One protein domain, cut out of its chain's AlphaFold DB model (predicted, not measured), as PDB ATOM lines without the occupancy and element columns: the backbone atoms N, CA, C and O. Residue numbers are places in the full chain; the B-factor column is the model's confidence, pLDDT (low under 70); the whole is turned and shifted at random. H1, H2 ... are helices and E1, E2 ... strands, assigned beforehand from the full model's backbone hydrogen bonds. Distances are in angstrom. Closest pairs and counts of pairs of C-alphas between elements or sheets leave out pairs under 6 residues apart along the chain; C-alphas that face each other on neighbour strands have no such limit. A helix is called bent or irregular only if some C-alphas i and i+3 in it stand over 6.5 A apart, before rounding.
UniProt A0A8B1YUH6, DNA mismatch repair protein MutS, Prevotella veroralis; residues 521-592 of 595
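What this domain is: This is residues 521 to 592 of the 595 residues of the protein "DNA mismatch repair protein MutS" of Prevotella veroralis (UniProt A0A8B1YUH6). A hairpin of two strands, E1 and E2, has arm H2a of the bent helix H2 packed across one face, and H1 sits near Trp 534, where E2 begins. H2b makes a tail, and residues 587 to 592 stick out. The 72 printed residues, with E1, E2, H1 and H2 in order, are mixed, helices and strands, and only just loose, close to compact: radius of gyration of the C-alphas 13.7 A, spans 47, 27 and 18 A.

How they stand to each other: Antiparallel E1, residues 523 to 527, and E2, 534 to 538, have N 524 and O 537 within hydrogen-bond range, 2.8 A. H2, 567 to 590, one helix by its hydrogen bonds, is bent, C-alphas 574 and 577 being 7.9 A apart; arms H2a, 567 to 574, and H2b, 577 to 590, are about perpendicular, 86 degrees. The closest C-alphas of E2 and H2a, 536 and 571, are 6.8 A apart. H1, 553 to 562, is close but not clearly touching H2a. Every O i to N i+4 pair is within range in H2a, 5 of 6 in H1, 8 of 10 in H2b.

Where its parts are: C-alpha 523 begins E1 at (230.334, 127.824, 232.962); C-alpha 590 ends H2b, 19.9 A long, at (219.813, 150.762, 233.120).

The domain as a whole: The printed part has no cut; link E2 to H1 is long; residues 584 to 592 have pLDDT under 70.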
ATOM      1  N   GLU A 521     235.123 130.279 232.303       85.75
ATOM      2  CA  GLU A 521     235.278 130.012 233.740       85.75
ATOM      3  C   GLU A 521     233.947 130.063 234.500       85.75
ATOM      4  O   GLU A 521     233.756 129.336 235.475       85.75
ATOM      5  N   ASP A 522     233.001 130.866 234.012       88.31
ATOM      6  CA  ASP A 522     231.686 131.040 234.623       88.31
ATOM      7  C   ASP A 522     230.741 129.867 234.314       88.31
ATOM      8  O   ASP A 522     229.682 129.736 234.937       88.31
ATOM      9  N   ILE A 523     231.119 128.987 233.377       91.25
ATOM     10  CA  ILE A 523     230.334 127.824 232.962       91.25
ATOM     11  C   ILE A 523     230.713 126.607 233.802       91.25
ATOM     12  O   ILE A 523     231.811 126.051 233.725       91.25
ATOM     13  N   ARG A 524     229.731 126.098 234.544       92.44
ATOM     14  CA  ARG A 524     229.860 124.901 235.368       92.44
ATOM     15  C   ARG A 524     229.023 123.759 234.814       92.44
ATOM     16  O   ARG A 524     227.796 123.853 234.764       92.44
ATOM     17  N   VAL A 525     229.696 122.652 234.507       93.94
ATOM     18  CA  VAL A 525     229.084 121.344 234.239       93.94
ATOM     19  C   VAL A 525     229.401 120.425 235.412       93.94
ATOM     20  O   VAL A 525     230.569 120.170 235.698       93.94
ATOM     21  N   ALA A 526     228.380 119.960 236.127       93.31
ATOM     22  CA  ALA A 526     228.551 119.111 237.301       93.31
ATOM     23  C   ALA A 526     227.427 118.081 237.406       93.31
ATOM     24  O   ALA A 526     226.288 118.357 237.030       93.31
ATOM     25  N   LYS A 527     227.746 116.901 237.938       92.00
ATOM     26  CA  LYS A 527     226.749 115.887 238.271       92.00
ATOM     27  C   LYS A 527     225.967 116.353 239.496       92.00
ATOM     28  O   LYS A 527     226.563 116.751 240.495       92.00
ATOM     29  N   ASP A 528     224.650 116.369 239.392       91.44
ATOM     30  CA  ASP A 528     223.776 116.700 240.507       91.44
ATOM     31  C   ASP A 528     223.647 115.482 241.429       91.44
ATOM     32  O   ASP A 528     223.402 114.364 240.974       91.44
ATOM     33  N   ASN A 529     223.854 115.691 242.728       87.00
ATOM     34  CA  ASN A 529     223.876 114.613 243.714       87.00
ATOM     35  C   ASN A 529     222.478 114.047 244.008       87.00
ATOM     36  O   ASN A 529     222.388 112.947 244.544       87.00
ATOM     37  N   MET A 530     221.402 114.769 243.673       85.44
ATOM     38  CA  MET A 530     220.029 114.326 243.936       85.44
ATOM     39  C   MET A 530     219.497 113.379 242.858       85.44
ATOM     40  O   MET A 530     218.864 112.380 243.180       85.44
ATOM     41  N   ASP A 531     219.731 113.692 241.579       88.88
ATOM     42  CA  ASP A 531     219.201 112.914 240.446       88.88
ATOM     43  C   ASP A 531     220.286 112.197 239.624       88.88
ATOM     44  O   ASP A 531     219.973 111.467 238.682       88.88
ATOM     45  N   GLY A 532     221.564 112.386 239.967       88.56
ATOM     46  CA  GLY A 532     222.698 111.781 239.278       88.56
ATOM     47  C   GLY A 532     222.908 112.290 237.850       88.56
ATOM     48  O   GLY A 532     223.738 111.728 237.131       88.56
ATOM     49  N   LYS A 533     222.185 113.325 237.409       91.38
ATOM     50  CA  LYS A 533     222.281 113.850 236.044       91.38
ATOM     51  C   LYS A 533     223.368 114.907 235.956       91.38
ATOM     52  O   LYS A 533     223.552 115.719 236.861       91.38
ATOM     53  N   TRP A 534     224.080 114.930 234.836       93.81
ATOM     54  CA  TRP A 534     224.971 116.041 234.524       93.81
ATOM     55  C   TRP A 534     224.137 117.283 234.217       93.81
ATOM     56  O   TRP A 534     223.237 117.237 233.378       93.81
ATOM     57  N   LYS A 535     224.424 118.387 234.909       95.50
ATOM     58  CA  LYS A 535     223.759 119.672 234.708       95.50
ATOM     59  C   LYS A 535     224.763 120.756 234.349       95.50
ATOM     60  O   LYS A 535     225.856 120.808 234.915       95.50
ATOM     61  N   ILE A 536     224.366 121.629 233.432       94.81
ATOM     62  CA  ILE A 536     225.103 122.815 233.013       94.81
ATOM     63  C   ILE A 536     224.440 124.075 233.564       94.81
ATOM     64  O   ILE A 536     223.227 124.133 233.759       94.81
ATOM     65  N   SER A 537     225.259 125.073 233.872       92.94
ATOM     66  CA  SER A 537     224.826 126.366 234.404       92.94
ATOM     67  C   SER A 537     225.945 127.389 234.242       92.94
ATOM     68  O   SER A 537     227.110 127.004 234.324       92.94
ATOM     69  N   ALA A 538     225.611 128.660 234.060       91.94
ATOM     70  CA  ALA A 538     226.583 129.732 233.864       91.94
ATOM     71  C   ALA A 538     226.331 130.889 234.839       91.94
ATOM     72  O   ALA A 538     225.177 131.187 235.155       91.94
ATOM     73  N   ALA A 539     227.389 131.524 235.339       88.50
ATOM     74  CA  ALA A 539     227.270 132.838 235.965       88.50
ATOM     75  C   ALA A 539     227.178 133.921 234.880       88.50
ATOM     76  O   ALA A 539     227.833 133.833 233.845       88.50
ATOM     77  N   VAL A 540     226.324 134.920 235.101       84.25
ATOM     78  CA  VAL A 540     226.075 136.016 234.156       84.25
ATOM     79  C   VAL A 540     226.497 137.324 234.825       84.25
ATOM     80  O   VAL A 540     225.665 138.133 235.232       84.25
ATOM     81  N   GLY A 541     227.810 137.506 234.997       76.06
ATOM     82  CA  GLY A 541     228.379 138.658 235.704       76.06
ATOM     83  C   GLY A 541     227.769 138.850 237.101       76.06
ATOM     84  O   GLY A 541     227.651 137.901 237.872       76.06
ATOM     85  N   GLU A 542     227.340 140.075 237.410       72.38
ATOM     86  CA  GLU A 542     226.663 140.420 238.674       72.38
ATOM     87  C   GLU A 542     225.176 140.019 238.714       72.38
ATOM     88  O   GLU A 542     224.549 140.091 239.768       72.38
ATOM     89  N   ASN A 543     224.594 139.580 237.591       71.12
ATOM     90  CA  ASN A 543     223.151 139.327 237.468       71.12
ATOM     91  C   ASN A 543     222.739 137.950 238.026       71.12
ATOM     92  O   ASN A 543     221.596 137.526 237.876       71.12
ATOM     93  N   GLY A 544     223.666 137.236 238.668       81.56
ATOM     94  CA  GLY A 544     223.430 135.925 239.258       81.56
ATOM     95  C   GLY A 544     223.765 134.769 238.316       81.56
ATOM     96  O   GLY A 544     224.612 134.871 237.427       81.56
ATOM     97  N   ARG A 545     223.143 133.614 238.562       88.00
ATOM     98  CA  ARG A 545     223.455 132.345 237.895       88.00
ATOM     99  C   ARG A 545     222.227 131.808 237.182       88.00
ATOM    100  O   ARG A 545     221.128 131.881 237.726       88.00
ATOM    101  N   THR A 546     222.423 131.214 236.010       90.50
ATOM    102  CA  THR A 546     221.344 130.523 235.302       90.50
ATOM    103  C   THR A 546     220.839 129.330 236.109       90.50
ATOM    104  O   THR A 546     221.554 128.755 236.946       90.50
ATOM    105  N   GLU A 547     219.625 128.893 235.787       90.06
ATOM    106  CA  GLU A 547     219.112 127.627 236.285       90.06
ATOM    107  C   GLU A 547     220.020 126.465 235.837       90.06
ATOM    108  O   GLU A 547     220.711 126.523 234.811       90.06
ATOM    109  N   LYS A 548     220.069 125.402 236.646       92.31
ATOM    110  CA  LYS A 548     220.811 124.184 236.310       92.31
ATOM    111  C   LYS A 548     219.991 123.351 235.326       92.31
ATOM    112  O   LYS A 548     219.010 122.733 235.727       92.31
ATOM    113  N   LYS A 549     220.439 123.244 234.075       94.25
ATOM    114  CA  LYS A 549     219.777 122.413 233.056       94.25
ATOM    115  C   LYS A 549     220.488 121.084 232.872       94.25
ATOM    116  O   LYS A 549     221.707 121.050 232.756       94.25
ATOM    117  N   ALA A 550     219.730 119.991 232.847       94.38
ATOM    118  CA  ALA A 550     220.281 118.667 232.574       94.38
ATOM    119  C   ALA A 550     220.729 118.557 231.109       94.38
ATOM    120  O   ALA A 550     219.970 118.917 230.209       94.38
ATOM    121  N   ILE A 551     221.942 118.049 230.884       94.19
ATOM    122  CA  ILE A 551     222.453 117.764 229.538       94.19
ATOM    123  C   ILE A 551     222.088 116.339 229.120       94.19
ATOM    124  O   ILE A 551     221.920 115.453 229.964       94.19
ATOM    125  N   SER A 552     221.941 116.121 227.813       93.94
ATOM    126  CA  SER A 552     221.662 114.793 227.265       93.94
ATOM    127  C   SER A 552     222.852 113.842 227.466       93.94
ATOM    128  O   SER A 552     223.980 114.274 227.716       93.94
ATOM    129  N   PHE A 553     222.603 112.534 227.353       92.44
ATOM    130  CA  PHE A 553     223.681 111.543 227.368       92.44
ATOM    131  C   PHE A 553     224.687 111.804 226.242       92.44
ATOM    132  O   PHE A 553     225.887 111.829 226.507       92.44
ATOM    133  N   ASP A 554     224.193 112.052 225.024       92.88
ATOM    134  CA  ASP A 554     225.031 112.274 223.847       92.88
ATOM    135  C   ASP A 554     225.929 113.504 224.020       92.88
ATOM    136  O   ASP A 554     227.123 113.436 223.750       92.88
ATOM    137  N   ASP A 555     225.396 114.598 224.571       93.50
ATOM    138  CA  ASP A 555     226.171 115.810 224.860       93.50
ATOM    139  C   ASP A 555     227.202 115.597 225.973       93.50
ATOM    140  O   ASP A 555     228.320 116.108 225.900       93.50
ATOM    141  N   GLY A 556     226.848 114.822 227.002       93.12
ATOM    142  CA  GLY A 556     227.785 114.424 228.050       93.12
ATOM    143  C   GLY A 556     228.933 113.580 227.495       93.12
ATOM    144  O   GLY A 556     230.095 113.850 227.792       93.12
ATOM    145  N   PHE A 557     228.626 112.593 226.651       92.75
ATOM    146  CA  PHE A 557     229.631 111.769 225.980       92.75
ATOM    147  C   PHE A 557     230.517 112.612 225.053       92.75
ATOM    148  O   PHE A 557     231.745 112.514 225.131       92.75
ATOM    149  N   SER A 558     229.918 113.495 224.247       94.31
ATOM    150  CA  SER A 558     230.636 114.428 223.371       94.31
ATOM    151  C   SER A 558     231.592 115.333 224.153       94.31
ATOM    152  O   SER A 558     232.691 115.612 223.680       94.31
ATOM    153  N   LEU A 559     231.212 115.777 225.358       94.69
ATOM    154  CA  LEU A 559     232.029 116.664 226.191       94.69
ATOM    155  C   LEU A 559     233.162 115.920 226.908       94.69
ATOM    156  O   LEU A 559     234.301 116.385 226.923       94.69
ATOM    157  N   PHE A 560     232.849 114.797 227.558       93.56
ATOM    158  CA  PHE A 560     233.786 114.124 228.464       93.56
ATOM    159  C   PHE A 560     234.657 113.077 227.769       93.56
ATOM    160  O   PHE A 560     235.813 112.906 228.156       93.56
ATOM    161  N   GLN A 561     234.118 112.382 226.764       92.88
ATOM    162  CA  GLN A 561     234.779 111.247 226.126       92.88
ATOM    163  C   GLN A 561     235.212 111.562 224.693       92.88
ATOM    164  O   GLN A 561     236.406 111.494 224.408       92.88
ATOM    165  N   ALA A 562     234.282 111.948 223.810       89.62
ATOM    166  CA  ALA A 562     234.611 112.218 222.405       89.62
ATOM    167  C   ALA A 562     235.381 113.537 222.207       89.62
ATOM    168  O   ALA A 562     236.103 113.683 221.226       89.62
ATOM    169  N   LYS A 563     235.247 114.487 223.146       93.44
ATOM    170  CA  LYS A 563     235.842 115.837 223.106       93.44
ATOM    171  C   LYS A 563     235.521 116.608 221.820       93.44
ATOM    172  O   LYS A 563     236.334 117.389 221.335       93.44
ATOM    173  N   THR A 564     234.328 116.394 221.277       91.88
ATOM    174  CA  THR A 564     233.847 117.045 220.051       91.88
ATOM    175  C   THR A 564     232.986 118.276 220.318       91.88
ATOM    176  O   THR A 564     232.646 118.996 219.384       91.88
ATOM    177  N   VAL A 565     232.680 118.557 221.590       94.19
ATOM    178  CA  VAL A 565     231.975 119.765 222.031       94.19
ATOM    179  C   VAL A 565     232.698 120.433 223.196       94.19
ATOM    180  O   VAL A 565     233.272 119.772 224.064       94.19
ATOM    181  N   THR A 566     232.642 121.760 223.238       92.69
ATOM    182  CA  THR A 566     233.145 122.578 224.346       92.69
ATOM    183  C   THR A 566     232.043 122.910 225.357       92.69
ATOM    184  O   THR A 566     230.845 122.862 225.067       92.69
ATOM    185  N   ARG A 567     232.435 123.306 226.575       91.81
ATOM    186  CA  ARG A 567     231.475 123.773 227.594       91.81
ATOM    187  C   ARG A 567     230.723 125.027 227.141       91.81
ATOM    188  O   ARG A 567     229.552 125.170 227.471       91.81
ATOM    189  N   GLU A 568     231.375 125.889 226.365       92.00
ATOM    190  CA  GLU A 568     230.784 127.090 225.762       92.00
ATOM    191  C   GLU A 568     229.675 126.740 224.776       92.00
ATOM    192  O   GLU A 568     228.569 127.258 224.891       92.00
ATOM    193  N   GLN A 569     229.928 125.806 223.857       93.00
ATOM    194  CA  GLN A 569     228.921 125.353 222.897       93.00
ATOM    195  C   GLN A 569     227.710 124.730 223.602       93.00
ATOM    196  O   GLN A 569     226.567 125.026 223.254       93.00
ATOM    197  N   LEU A 570     227.926 123.927 224.651       92.75
ATOM    198  CA  LEU A 570     226.815 123.392 225.445       92.75
ATOM    199  C   LEU A 570     226.076 124.481 226.229       92.75
ATOM    200  O   LEU A 570     224.851 124.439 226.323       92.75
ATOM    201  N   ALA A 571     226.781 125.473 226.775       91.75
ATOM    202  CA  ALA A 571     226.132 126.598 227.437       91.75
ATOM    203  C   ALA A 571     225.297 127.415 226.439       91.75
ATOM    204  O   ALA A 571     224.165 127.771 226.753       91.75
ATOM    205  N   ALA A 572     225.777 127.627 225.214       91.25
ATOM    206  CA  ALA A 572     225.012 128.279 224.155       91.25
ATOM    207  C   ALA A 572     223.772 127.460 223.745       91.25
ATOM    208  O   ALA A 572     222.691 128.025 223.563       91.25
ATOM    209  N   LYS A 573     223.887 126.127 223.681       92.44
ATOM    210  CA  LYS A 573     222.764 125.219 223.395       92.44
ATOM    211  C   LYS A 573     221.676 125.263 224.474       92.44
ATOM    212  O   LYS A 573     220.497 125.349 224.145       92.44
ATOM    213  N   TYR A 574     222.051 125.201 225.753       92.75
ATOM    214  CA  TYR A 574     221.098 125.014 226.855       92.75
ATOM    215  C   TYR A 574     220.685 126.307 227.570       92.75
ATOM    216  O   TYR A 574     219.551 126.418 228.039       92.75
ATOM    217  N   LEU A 575     221.587 127.277 227.695       91.12
ATOM    218  CA  LEU A 575     221.428 128.438 228.577       91.12
ATOM    219  C   LEU A 575     221.190 129.750 227.823       91.12
ATOM    220  O   LEU A 575     221.010 130.775 228.470       91.12
ATOM    221  N   SER A 576     221.185 129.746 226.487       87.50
ATOM    222  CA  SER A 576     221.077 130.965 225.666       87.50
ATOM    223  C   SER A 576     219.899 131.865 226.043       87.50
ATOM    224  O   SER A 576     220.083 133.072 226.171       87.50
ATOM    225  N   GLU A 577     218.712 131.302 226.268       85.69
ATOM    226  CA  GLU A 577     217.535 132.079 226.680       85.69
ATOM    227  C   GLU A 577     217.664 132.625 228.110       85.69
ATOM    228  O   GLU A 577     217.433 133.810 228.333       85.69
ATOM    229  N   ASP A 578     218.129 131.820 229.068       86.19
ATOM    230  CA  ASP A 578     218.330 132.262 230.457       86.19
ATOM    231  C   ASP A 578     219.363 133.398 230.525       86.19
ATOM    232  O   ASP A 578     219.197 134.372 231.257       86.19
ATOM    233  N   ILE A 579     220.416 133.295 229.710       84.69
ATOM    234  CA  ILE A 579     221.446 134.318 229.546       84.69
ATOM    235  C   ILE A 579     220.844 135.600 228.962       84.69
ATOM    236  O   ILE A 579     221.140 136.685 229.464       84.69
ATOM    237  N   LYS A 580     219.996 135.511 227.927       84.00
ATOM    238  CA  LYS A 580     219.299 136.677 227.353       84.00
ATOM    239  C   LYS A 580     218.379 137.350 228.368       84.00
ATOM    240  O   LYS A 580     218.380 138.570 228.464       84.00
ATOM    241  N   VAL A 581     217.630 136.574 229.147       83.81
ATOM    242  CA  VAL A 581     216.731 137.110 230.177       83.81
ATOM    243  C   VAL A 581     217.528 137.824 231.271       83.81
ATOM    244  O   VAL A 581     217.238 138.977 231.587       83.81
ATOM    245  N   LEU A 582     218.573 137.185 231.803       81.12
ATOM    246  CA  LEU A 582     219.407 137.764 232.862       81.12
ATOM    247  C   LEU A 582     220.224 138.969 232.378       81.12
ATOM    248  O   LEU A 582     220.435 139.915 233.133       81.12
ATOM    249  N   SER A 583     220.675 138.975 231.123       75.94
ATOM    250  CA  SER A 583     221.360 140.133 230.530       75.94
ATOM    251  C   SER A 583     220.391 141.280 230.203       75.94
ATOM    252  O   SER A 583     220.718 142.442 230.452       75.94
ATOM    253  N   GLY A 584     219.176 140.971 229.740       66.31
ATOM    254  CA  GLY A 584     218.121 141.940 229.428       66.31
ATOM    255  C   GLY A 584     217.494 142.611 230.655       66.31
ATOM    256  O   GLY A 584     217.145 143.790 230.587       66.31
ATOM    257  N   GLN A 585     217.429 141.922 231.804       58.94
ATOM    258  CA  GLN A 585     216.965 142.510 233.069       58.94
ATOM    259  C   GLN A 585     217.747 143.783 233.437       58.94
ATOM    260  O   GLN A 585     217.138 144.759 233.867       58.94
ATOM    261  N   LYS A 586     219.064 143.846 233.187       48.78
ATOM    262  CA  LYS A 586     219.845 145.070 233.436       48.78
ATOM    263  C   LYS A 586     219.678 146.128 232.340       48.78
ATOM    264  O   LYS A 586     219.797 147.293 232.671       48.78
ATOM    265  N   GLN A 587     219.350 145.782 231.090       52.44
ATOM    266  CA  GLN A 587     219.060 146.776 230.038       52.44
ATOM    267  C   GLN A 587     217.777 147.569 230.342       52.44
ATOM    268  O   GLN A 587     217.728 148.778 230.128       52.44
ATOM    269  N   ALA A 588     216.761 146.912 230.910       48.53
ATOM    270  CA  ALA A 588     215.559 147.581 231.409       48.53
ATOM    271  C   ALA A 588     215.847 148.427 232.666       48.53
ATOM    272  O   ALA A 588     215.408 149.575 232.750       48.53
ATOM    273  N   ILE A 589     216.654 147.901 233.602       51.53
ATOM    274  CA  ILE A 589     217.055 148.617 234.828       51.53
ATOM    275  C   ILE A 589     217.991 149.805 234.519       51.53
ATOM    276  O   ILE A 589     217.861 150.853 235.145       51.53
ATOM    277  N   SER A 590     218.897 149.690 233.540       50.22
ATOM    278  CA  SER A 590     219.813 150.762 233.120       50.22
ATOM    279  C   SER A 590     219.115 151.842 232.298       50.22
ATOM    280  O   SER A 590     219.524 152.996 232.357       50.22
ATOM    281  N   ASN A 591     218.054 151.487 231.563       47.75
ATOM    282  CA  ASN A 591     217.233 152.432 230.797       47.75
ATOM    283  C   ASN A 591     216.080 153.038 231.619       47.75
ATOM    284  O   ASN A 591     215.222 153.717 231.061       47.75
ATOM    285  N   GLY A 592     216.042 152.808 232.936       43.00
ATOM    286  CA  GLY A 592     215.109 153.479 233.843       43.00
ATOM    287  C   GLY A 592     213.637 153.069 233.711       43.00
ATOM    288  O   GLY A 592     212.787 153.733 234.300       43.00
TER     289      GLY A 592